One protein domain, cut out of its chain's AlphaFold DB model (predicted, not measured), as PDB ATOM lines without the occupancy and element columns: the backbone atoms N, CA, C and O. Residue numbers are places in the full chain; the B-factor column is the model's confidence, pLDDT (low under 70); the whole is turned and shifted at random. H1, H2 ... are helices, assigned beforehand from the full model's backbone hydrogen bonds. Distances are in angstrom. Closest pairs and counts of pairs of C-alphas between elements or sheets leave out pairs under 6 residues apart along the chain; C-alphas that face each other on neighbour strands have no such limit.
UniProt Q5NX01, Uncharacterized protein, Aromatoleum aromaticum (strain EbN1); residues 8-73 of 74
ATOM      1  N   ILE A   8      40.411  20.249  27.995       96.94
ATOM      2  CA  ILE A   8      40.278  20.902  29.300       96.94
ATOM      3  C   ILE A   8      40.620  19.880  30.376       96.94
ATOM      4  O   ILE A   8      40.047  18.790  30.399       96.94
ATOM      5  N   CYS A   9      41.548  20.220  31.267       97.38
ATOM      6  CA  CYS A   9      41.916  19.354  32.376       97.38
ATOM      7  C   CYS A   9      40.733  19.186  33.348       97.38
ATOM      8  O   CYS A   9      40.308  20.175  33.948       97.38
ATOM      9  N   PRO A  10      40.246  17.958  33.598       96.12
ATOM     10  CA  PRO A  10      39.175  17.724  34.568       96.12
ATOM     11  C   PRO A  10      39.592  18.026  36.015       96.12
ATOM     12  O   PRO A  10      38.749  18.349  36.843       96.12
ATOM     13  N   GLY A  11      40.891  17.923  36.317       96.19
ATOM     14  CA  GLY A  11      41.423  18.137  37.662       96.19
ATOM     15  C   GLY A  11      41.583  19.607  38.055       96.19
ATOM     16  O   GLY A  11      41.344  19.950  39.207       96.19
ATOM     17  N   CYS A  12      42.000  20.478  37.127       97.81
ATOM     18  CA  CYS A  12      42.300  21.886  37.441       97.81
ATOM     19  C   CYS A  12      41.644  22.924  36.517       97.81
ATOM     20  O   CYS A  12      41.700  24.112  36.817       97.81
ATOM     21  N   GLY A  13      41.018  22.508  35.413       97.06
ATOM     22  CA  GLY A  13      40.353  23.407  34.468       97.06
ATOM     23  C   GLY A  13      41.262  24.073  33.428       97.06
ATOM     24  O   GLY A  13      40.736  24.765  32.560       97.06
ATOM     25  N   SER A  14      42.584  23.864  33.463       97.81
ATOM     26  CA  SER A  14      43.494  24.404  32.442       97.81
ATOM     27  C   SER A  14      43.162  23.893  31.039       97.81
ATOM     28  O   SER A  14      42.887  22.703  30.854       97.81
ATOM     29  N   GLU A  15      43.258  24.775  30.045       97.81
ATOM     30  CA  GLU A  15      43.256  24.393  28.632       97.81
ATOM     31  C   GLU A  15      44.642  23.883  28.229       97.81
ATOM     32  O   GLU A  15      45.660  24.504  28.535       97.81
ATOM     33  N   LEU A  16      44.683  22.732  27.561       97.56
ATOM     34  CA  LEU A  16      45.911  22.033  27.199       97.56
ATOM     35  C   LEU A  16      46.025  21.861  25.685       97.56
ATOM     36  O   LEU A  16      45.035  21.874  24.953       97.56
ATOM     37  N   SER A  17      47.250  21.606  25.225       97.19
ATOM     38  CA  SER A  17      47.484  21.189  23.844       97.19
ATOM     39  C   SER A  17      46.847  19.822  23.549       97.19
ATOM     40  O   SER A  17      46.789  18.940  24.410       97.19
ATOM     41  N   VAL A  18      46.408  19.607  22.308       96.69
ATOM     42  CA  VAL A  18      45.818  18.330  21.857       96.69
ATOM     43  C   VAL A  18      46.816  17.162  21.882       96.69
ATOM     44  O   VAL A  18      46.414  16.007  22.026       96.69
ATOM     45  N   ASP A  19      48.113  17.464  21.802       95.94
ATOM     46  CA  ASP A  19      49.237  16.520  21.864       95.94
ATOM     47  C   ASP A  19      49.847  16.383  23.275       95.94
ATOM     48  O   ASP A  19      50.979  15.915  23.429       95.94
ATOM     49  N   ASN A  20      49.101  16.784  24.314       97.25
ATOM     50  CA  ASN A  20      49.544  16.700  25.705       97.25
ATOM     51  C   ASN A  20      49.932  15.269  26.124       97.25
ATOM     52  O   ASN A  20      49.525  14.271  25.531       97.25
ATOM     53  N   ARG A  21      50.706  15.182  27.207       96.94
ATOM     54  CA  ARG A  21      51.084  13.926  27.874       96.94
ATOM     55  C   ARG A  21      50.650  13.962  29.339       96.94
ATOM     56  O   ARG A  21      51.446  13.689  30.233       96.94
ATOM     57  N   GLY A  22      49.417  14.420  29.554       97.00
ATOM     58  CA  GLY A  22      48.885  14.750  30.868       97.00
ATOM     59  C   GLY A  22      49.004  16.245  31.156       97.00
ATOM     60  O   GLY A  22      49.629  17.006  30.412       97.00
ATOM     61  N   CYS A  23      48.347  16.679  32.224       98.00
ATOM     62  CA  CYS A  23      48.326  18.073  32.636       98.00
ATOM     63  C   CYS A  23      49.653  18.447  33.317       98.00
ATOM     64  O   CYS A  23      49.949  17.903  34.384       98.00
ATOM     65  N   PRO A  24      50.433  19.396  32.767       97.31
ATOM     66  CA  PRO A  24      51.685  19.829  33.384       97.31
ATOM     67  C   PRO A  24      51.461  20.670  34.648       97.31
ATOM     68  O   PRO A  24      52.374  20.792  35.459       97.31
ATOM     69  N   ASP A  25      50.259  21.227  34.827       97.75
ATOM     70  CA  ASP A  25      49.960  22.146  35.928       97.75
ATOM     71  C   ASP A  25      49.614  21.403  37.223       97.75
ATOM     72  O   ASP A  25      50.065  21.785  38.300       97.75
ATOM     73  N   CYS A  26      48.812  20.337  37.129       97.69
ATOM     74  CA  CYS A  26      48.342  19.588  38.299       97.69
ATOM     75  C   CYS A  26      48.700  18.095  38.291       97.69
ATOM     76  O   CYS A  26      48.380  17.392  39.246       97.69
ATOM     77  N   GLY A  27      49.344  17.595  37.231       96.31
ATOM     78  CA  GLY A  27      49.742  16.190  37.103       96.31
ATOM     79  C   GLY A  27      48.616  15.226  36.719       96.31
ATOM     80  O   GLY A  27      48.845  14.022  36.677       96.31
ATOM     81  N   TYR A  28      47.406  15.722  36.443       97.31
ATOM     82  CA  TYR A  28      46.263  14.883  36.075       97.31
ATOM     83  C   TYR A  28      46.446  14.229  34.696       97.31
ATOM     84  O   TYR A  28      46.778  14.906  33.722       97.31
ATOM     85  N   GLU A  29      46.134  12.940  34.584       95.12
ATOM     86  CA  GLU A  29      46.088  12.179  33.330       95.12
ATOM     87  C   GLU A  29      44.889  11.197  33.323       95.12
ATOM     88  O   GLU A  29      44.045  11.253  34.223       95.12
ATOM     89  N   ASN A  30      44.720  10.391  32.270       93.88
ATOM     90  CA  ASN A  30      43.502   9.600  32.033       93.88
ATOM     91  C   ASN A  30      43.540   8.147  32.560       93.88
ATOM     92  O   ASN A  30      42.577   7.414  32.347       93.88
ATOM     93  N   ASN A  31      44.597   7.727  33.248       92.88
ATOM     94  CA  ASN A  31      44.922   6.368  33.689       92.88
ATOM     95  C   ASN A  31      44.910   5.298  32.579       92.88
ATOM     96  O   ASN A  31      44.807   4.107  32.872       92.88
ATOM     97  N   GLU A  32      44.986   5.696  31.310       92.81
ATOM     98  CA  GLU A  32      44.859   4.792  30.163       92.81
ATOM     99  C   GLU A  32      46.100   4.871  29.271       92.81
ATOM    100  O   GLU A  32      46.855   3.908  29.161       92.81
ATOM    101  N   ASP A  33      46.346   6.033  28.667       91.25
ATOM    102  CA  ASP A  33      47.506   6.297  27.805       91.25
ATOM    103  C   ASP A  33      48.324   7.517  28.259       91.25
ATOM    104  O   ASP A  33      49.277   7.920  27.587       91.25
ATOM    105  N   GLY A  34      47.982   8.098  29.413       92.88
ATOM    106  CA  GLY A  34      48.668   9.255  29.972       92.88
ATOM    107  C   GLY A  34      48.325  10.572  29.277       92.88
ATOM    108  O   GLY A  34      48.978  11.572  29.559       92.88
ATOM    109  N   ARG A  35      47.334  10.611  28.372       95.12
ATOM    110  CA  ARG A  35      46.922  11.819  27.638       95.12
ATOM    111  C   ARG A  35      45.492  12.238  27.966       95.12
ATOM    112  O   ARG A  35      44.574  11.432  28.044       95.12
ATOM    113  N   LEU A  36      45.256  13.542  28.062       96.94
ATOM    114  CA  LEU A  36      43.907  14.092  28.154       96.94
ATOM    115  C   LEU A  36      43.299  14.293  26.768       96.94
ATOM    116  O   LEU A  36      43.912  14.888  25.880       96.94
ATOM    117  N   LEU A  37      42.092  13.755  26.605       97.00
ATOM    118  CA  LEU A  37      41.347  13.758  25.353       97.00
ATOM    119  C   LEU A  37      40.715  15.126  25.095       97.00
ATOM    120  O   LEU A  37      40.337  15.845  26.024       97.00
ATOM    121  N   THR A  38      40.539  15.454  23.822       97.38
ATOM    122  CA  THR A  38      39.676  16.567  23.423       97.38
ATOM    123  C   THR A  38      38.223  16.280  23.793       97.38
ATOM    124  O   THR A  38      37.827  15.122  23.953       97.38
ATOM    125  N   LEU A  39      37.391  17.322  23.881       95.44
ATOM    126  CA  LEU A  39      35.951  17.127  24.078       95.44
ATOM    127  C   LEU A  39      35.339  16.265  22.965       95.44
ATOM    128  O   LEU A  39      34.517  15.404  23.260       95.44
ATOM    129  N   ALA A  40      35.765  16.437  21.712       96.12
ATOM    130  CA  ALA A  40      35.316  15.599  20.600       96.12
ATOM    131  C   ALA A  40      35.647  14.113  20.826       96.12
ATOM    132  O   ALA A  40      34.749  13.274  20.818       96.12
ATOM    133  N   GLU A  41      36.913  13.796  21.112       96.56
ATOM    134  CA  GLU A  41      37.357  12.422  21.370       96.56
ATOM    135  C   GLU A  41      36.666  11.809  22.589       96.56
ATOM    136  O   GLU A  41      36.358  10.619  22.579       96.56
ATOM    137  N   LEU A  42      36.435  12.602  23.643       95.56
ATOM    138  CA  LEU A  42      35.779  12.144  24.863       95.56
ATOM    139  C   LEU A  42      34.322  11.762  24.594       95.56
ATOM    140  O   LEU A  42      33.884  10.708  25.042       95.56
ATOM    141  N   LEU A  43      33.578  12.565  23.829       94.69
ATOM    142  CA  LEU A  43      32.172  12.296  23.497       94.69
ATOM    143  C   LEU A  43      31.969  11.002  22.699       94.69
ATOM    144  O   LEU A  43      30.876  10.425  22.730       94.69
ATOM    145  N   GLU A  44      32.996  10.545  21.993       95.00
ATOM    146  CA  GLU A  44      32.985   9.291  21.243       95.00
ATOM    147  C   GLU A  44      33.288   8.067  22.122       95.00
ATOM    148  O   GLU A  44      33.055   6.934  21.696       95.00
ATOM    149  N   ARG A  45      33.755   8.254  23.368       95.31
ATOM    150  CA  ARG A  45      34.104   7.135  24.251       95.31
ATOM    151  C   ARG A  45      32.870   6.447  24.844       95.31
ATOM    152  O   ARG A  45      31.942   7.119  25.309       95.31
ATOM    153  N   PRO A  46      32.858   5.100  24.894       95.50
ATOM    154  CA  PRO A  46      31.856   4.366  25.653       95.50
ATOM    155  C   PRO A  46      31.988   4.683  27.147       95.50
ATOM    156  O   PRO A  46      33.080   4.917  27.659       95.50
ATOM    157  N   SER A  47      30.862   4.684  27.855       94.81
ATOM    158  CA  SER A  47      30.811   4.821  29.316       94.81
ATOM    159  C   SER A  47      30.339   3.516  29.941       94.81
ATOM    160  O   SER A  47      29.585   2.771  29.318       94.81
ATOM    161  N   TYR A  48      30.753   3.236  31.178       90.38
ATOM    162  CA  TYR A  48      30.229   2.100  31.939       90.38
ATOM    163  C   TYR A  48      28.682   2.128  31.972       90.38
ATOM    164  O   TYR A  48      28.109   3.214  32.108       90.38
ATOM    165  N   PRO A  49      27.988   0.974  31.873       93.62
ATOM    166  CA  PRO A  49      28.509  -0.399  31.835       93.62
ATOM    167  C   PRO A  49      28.829  -0.940  30.433       93.62
ATOM    168  O   PRO A  49      28.987  -2.149  30.273       93.62
ATOM    169  N   THR A  50      28.913  -0.094  29.403       95.50
ATOM    170  CA  THR A  50      29.208  -0.553  28.040       95.50
ATOM    171  C   THR A  50      30.572  -1.246  27.974       95.50
ATOM    172  O   THR A  50      31.569  -0.743  28.491       95.50
ATOM    173  N   LEU A  51      30.621  -2.410  27.316       93.69
ATOM    174  CA  LEU A  51      31.866  -3.137  27.073       93.69
ATOM    175  C   LEU A  51      32.877  -2.234  26.346       93.69
ATOM    176  O   LEU A  51      32.528  -1.581  25.364       93.69
ATOM    177  N   GLY A  52      34.123  -2.210  26.824       90.75
ATOM    178  CA  GLY A  52      35.177  -1.348  26.278       90.75
ATOM    179  C   GLY A  52      35.198   0.078  26.843       90.75
ATOM    180  O   GLY A  52      35.977   0.895  26.359       90.75
ATOM    181  N   ALA A  53      34.376   0.390  27.852       93.56
ATOM    182  CA  ALA A  53      34.486   1.638  28.604       93.56
ATOM    183  C   ALA A  53      35.864   1.766  29.274       93.56
ATOM    184  O   ALA A  53      36.262   0.912  30.068       93.56
ATOM    185  N   MET A  54      36.557   2.856  28.949       91.44
ATOM    186  CA  MET A  54      37.801   3.276  29.594       91.44
ATOM    187  C   MET A  54      37.487   3.912  30.954       91.44
ATOM    188  O   MET A  54      36.403   4.470  31.143       91.44
ATOM    189  N   ARG A  55      38.425   3.846  31.901       88.25
ATOM    190  CA  ARG A  55      38.262   4.447  33.230       88.25
ATOM    191  C   ARG A  55      38.467   5.955  33.219       88.25
ATOM    192  O   ARG A  55      37.839   6.615  34.034       88.25
ATOM    193  N   LEU A  56      39.294   6.489  32.312       93.94
ATOM    194  CA  LEU A  56      39.510   7.932  32.082       93.94
ATOM    195  C   LEU A  56      39.676   8.755  33.371       93.94
ATOM    196  O   LEU A  56      39.235   9.902  33.442       93.94
ATOM    197  N   ASN A  57      40.280   8.153  34.397       93.94
ATOM    198  CA  ASN A  57      40.367   8.719  35.742       93.94
ATOM    199  C   ASN A  57      39.005   9.246  36.264       93.94
ATOM    200  O   ASN A  57      38.873  10.400  36.650       93.94
ATOM    201  N   ASP A  58      37.968   8.410  36.178       92.94
ATOM    202  CA  ASP A  58      36.577   8.660  36.588       92.94
ATOM    203  C   ASP A  58      35.833   9.775  35.827       92.94
ATOM    204  O   ASP A  58      34.690  10.118  36.151       92.94
ATOM    205  N   VAL A  59      36.410  10.297  34.743       95.19
ATOM    206  CA  VAL A  59      35.665  11.140  33.802       95.19
ATOM    207  C   VAL A  59      34.630  10.274  33.091       95.19
ATOM    208  O   VAL A  59      34.981   9.315  32.413       95.19
ATOM    209  N   CYS A  60      33.350  10.631  33.212       95.56
ATOM    210  CA  CYS A  60      32.235   9.917  32.588       95.56
ATOM    211  C   CYS A  60      31.828  10.567  31.247       95.56
ATOM    212  O   CYS A  60      31.154  11.605  31.259       95.56
ATOM    213  N   PRO A  61      32.154   9.969  30.080       95.94
ATOM    214  CA  PRO A  61      31.783  10.524  28.776       95.94
ATOM    215  C   PRO A  61      30.283  10.781  28.595       95.94
ATOM    216  O   PRO A  61      29.886  11.803  28.033       95.94
ATOM    217  N   ALA A  62      29.431   9.877  29.085       96.50
ATOM    218  CA  ALA A  62      27.979  10.003  28.982       96.50
ATOM    219  C   ALA A  62      27.449  11.222  29.747       96.50
ATOM    220  O   ALA A  62      26.543  11.898  29.260       96.50
ATOM    221  N   PHE A  63      28.038  11.541  30.904       96.62
ATOM    222  CA  PHE A  63      27.678  12.739  31.657       96.62
ATOM    223  C   PHE A  63      28.040  14.009  30.880       96.62
ATOM    224  O   PHE A  63      27.186  14.873  30.694       96.62
ATOM    225  N   ILE A  64      29.262  14.093  30.344       95.06
ATOM    226  CA  ILE A  64      29.698  15.243  29.533       95.06
ATOM    227  C   ILE A  64      28.801  15.422  28.301       95.06
ATOM    228  O   ILE A  64      28.364  16.534  28.005       95.06
ATOM    229  N   LYS A  65      28.444  14.321  27.629       94.94
ATOM    230  CA  LYS A  65      27.500  14.333  26.504       94.94
ATOM    231  C   LYS A  65      26.130  14.884  26.900       94.94
ATOM    232  O   LYS A  65      25.577  15.704  26.170       94.94
ATOM    233  N   ALA A  66      25.599  14.476  28.053       96.25
ATOM    234  CA  ALA A  66      24.325  14.975  28.563       96.25
ATOM    235  C   ALA A  66      24.379  16.476  28.900       96.25
ATOM    236  O   ALA A  66      23.474  17.216  28.517       96.25
ATOM    237  N   VAL A  67      25.454  16.939  29.548       94.88
ATOM    238  CA  VAL A  67      25.671  18.365  29.859       94.88
ATOM    239  C   VAL A  67      25.703  19.203  28.582       94.88
ATOM    240  O   VAL A  67      25.040  20.235  28.504       94.88
ATOM    241  N   MET A  68      26.423  18.750  27.554       92.06
ATOM    242  CA  MET A  68      26.492  19.464  26.279       92.06
ATOM    243  C   MET A  68      25.154  19.502  25.544       92.06
ATOM    244  O   MET A  68      24.792  20.548  25.010       92.06
ATOM    245  N   ALA A  69      24.412  18.392  25.533       92.00
ATOM    246  CA  ALA A  69      23.074  18.355  24.952       92.00
ATOM    247  C   ALA A  69      22.130  19.337  25.665       92.00
ATOM    248  O   ALA A  69      21.405  20.077  25.006       92.00
ATOM    249  N   ALA A  70      22.188  19.398  26.999       94.50
ATOM    250  CA  ALA A  70      21.410  20.351  27.786       94.50
ATOM    251  C   ALA A  70      21.795  21.810  27.483       94.50
ATOM    252  O   ALA A  70      20.917  22.649  27.305       94.50
ATOM    253  N   ALA A  71      23.092  22.109  27.364       91.25
ATOM    254  CA  ALA A  71      23.587  23.453  27.059       91.25
ATOM    255  C   ALA A  71      23.240  23.944  25.640       91.25
ATOM    256  O   ALA A  71      23.272  25.142  25.390       91.25
ATOM    257  N   GLN A  72      22.936  23.038  24.706       88.12
ATOM    258  CA  GLN A  72      22.537  23.366  23.330       88.12
ATOM    259  C   GLN A  72      21.019  23.443  23.135       88.12
ATOM    260  O   GLN A  72      20.564  23.865  22.076       88.12
ATOM    261  N   ALA A  73      20.237  23.006  24.121       84.25
ATOM    262  CA  ALA A  73      18.778  23.010  24.063       84.25
ATOM    263  C   ALA A  73      18.150  24.376  24.416       84.25
ATOM    264  O   ALA A  73      16.925  24.468  24.509       84.25
TER     265      ALA A  73
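AT A GLANCE: This is residues 8 to 73 of the 74 residues of an uncharacterized protein of Aromatoleum aromaticum (strain EbN1) (UniProt Q5NX01). This domain has little regular structure: a winding loop, residues 8 to 38, makes one end, the longer helix H2 makes the other, and the short helix H1 sits between them. A second loop, residues 44 to 60, leaves H1 and folds back to H2 at Pro 61. The printed part has 66 residues, with two named helices, H1 then H2, and no named strand; the class is all helix, with 17 residues in named elements. It is compact, with a radius of gyration of the C-alphas of 12.0 A and spans of 32 by 29 by 17 A.

HOW THE PARTS SIT: H1, residues 39 to 43, touches H2, residues 61 to 72, with residues 61 to 65 of H2 alone. Their closest C-alphas, those of Leu 43 and Pro 61, are 5.6 A apart. In H1 and H2 every O i to N i+4 pair is within hydrogen-bond range.

IN THESE COORDINATES: H1 begins at C-alpha 39, (35.951, 17.127, 24.078), and is 6.2 A long from first to last C-alpha. H2 measures 16.7 A and ends at C-alpha 72, (22.537, 23.366, 23.330).

THE WHOLE: The two C-alphas farthest apart, those of Pro 24 and Ala 73, are 34.3 A apart. The link from H1 to H2 is long, 17 residues. The printed part has no cut, and no printed residue is under 70 in pLDDT.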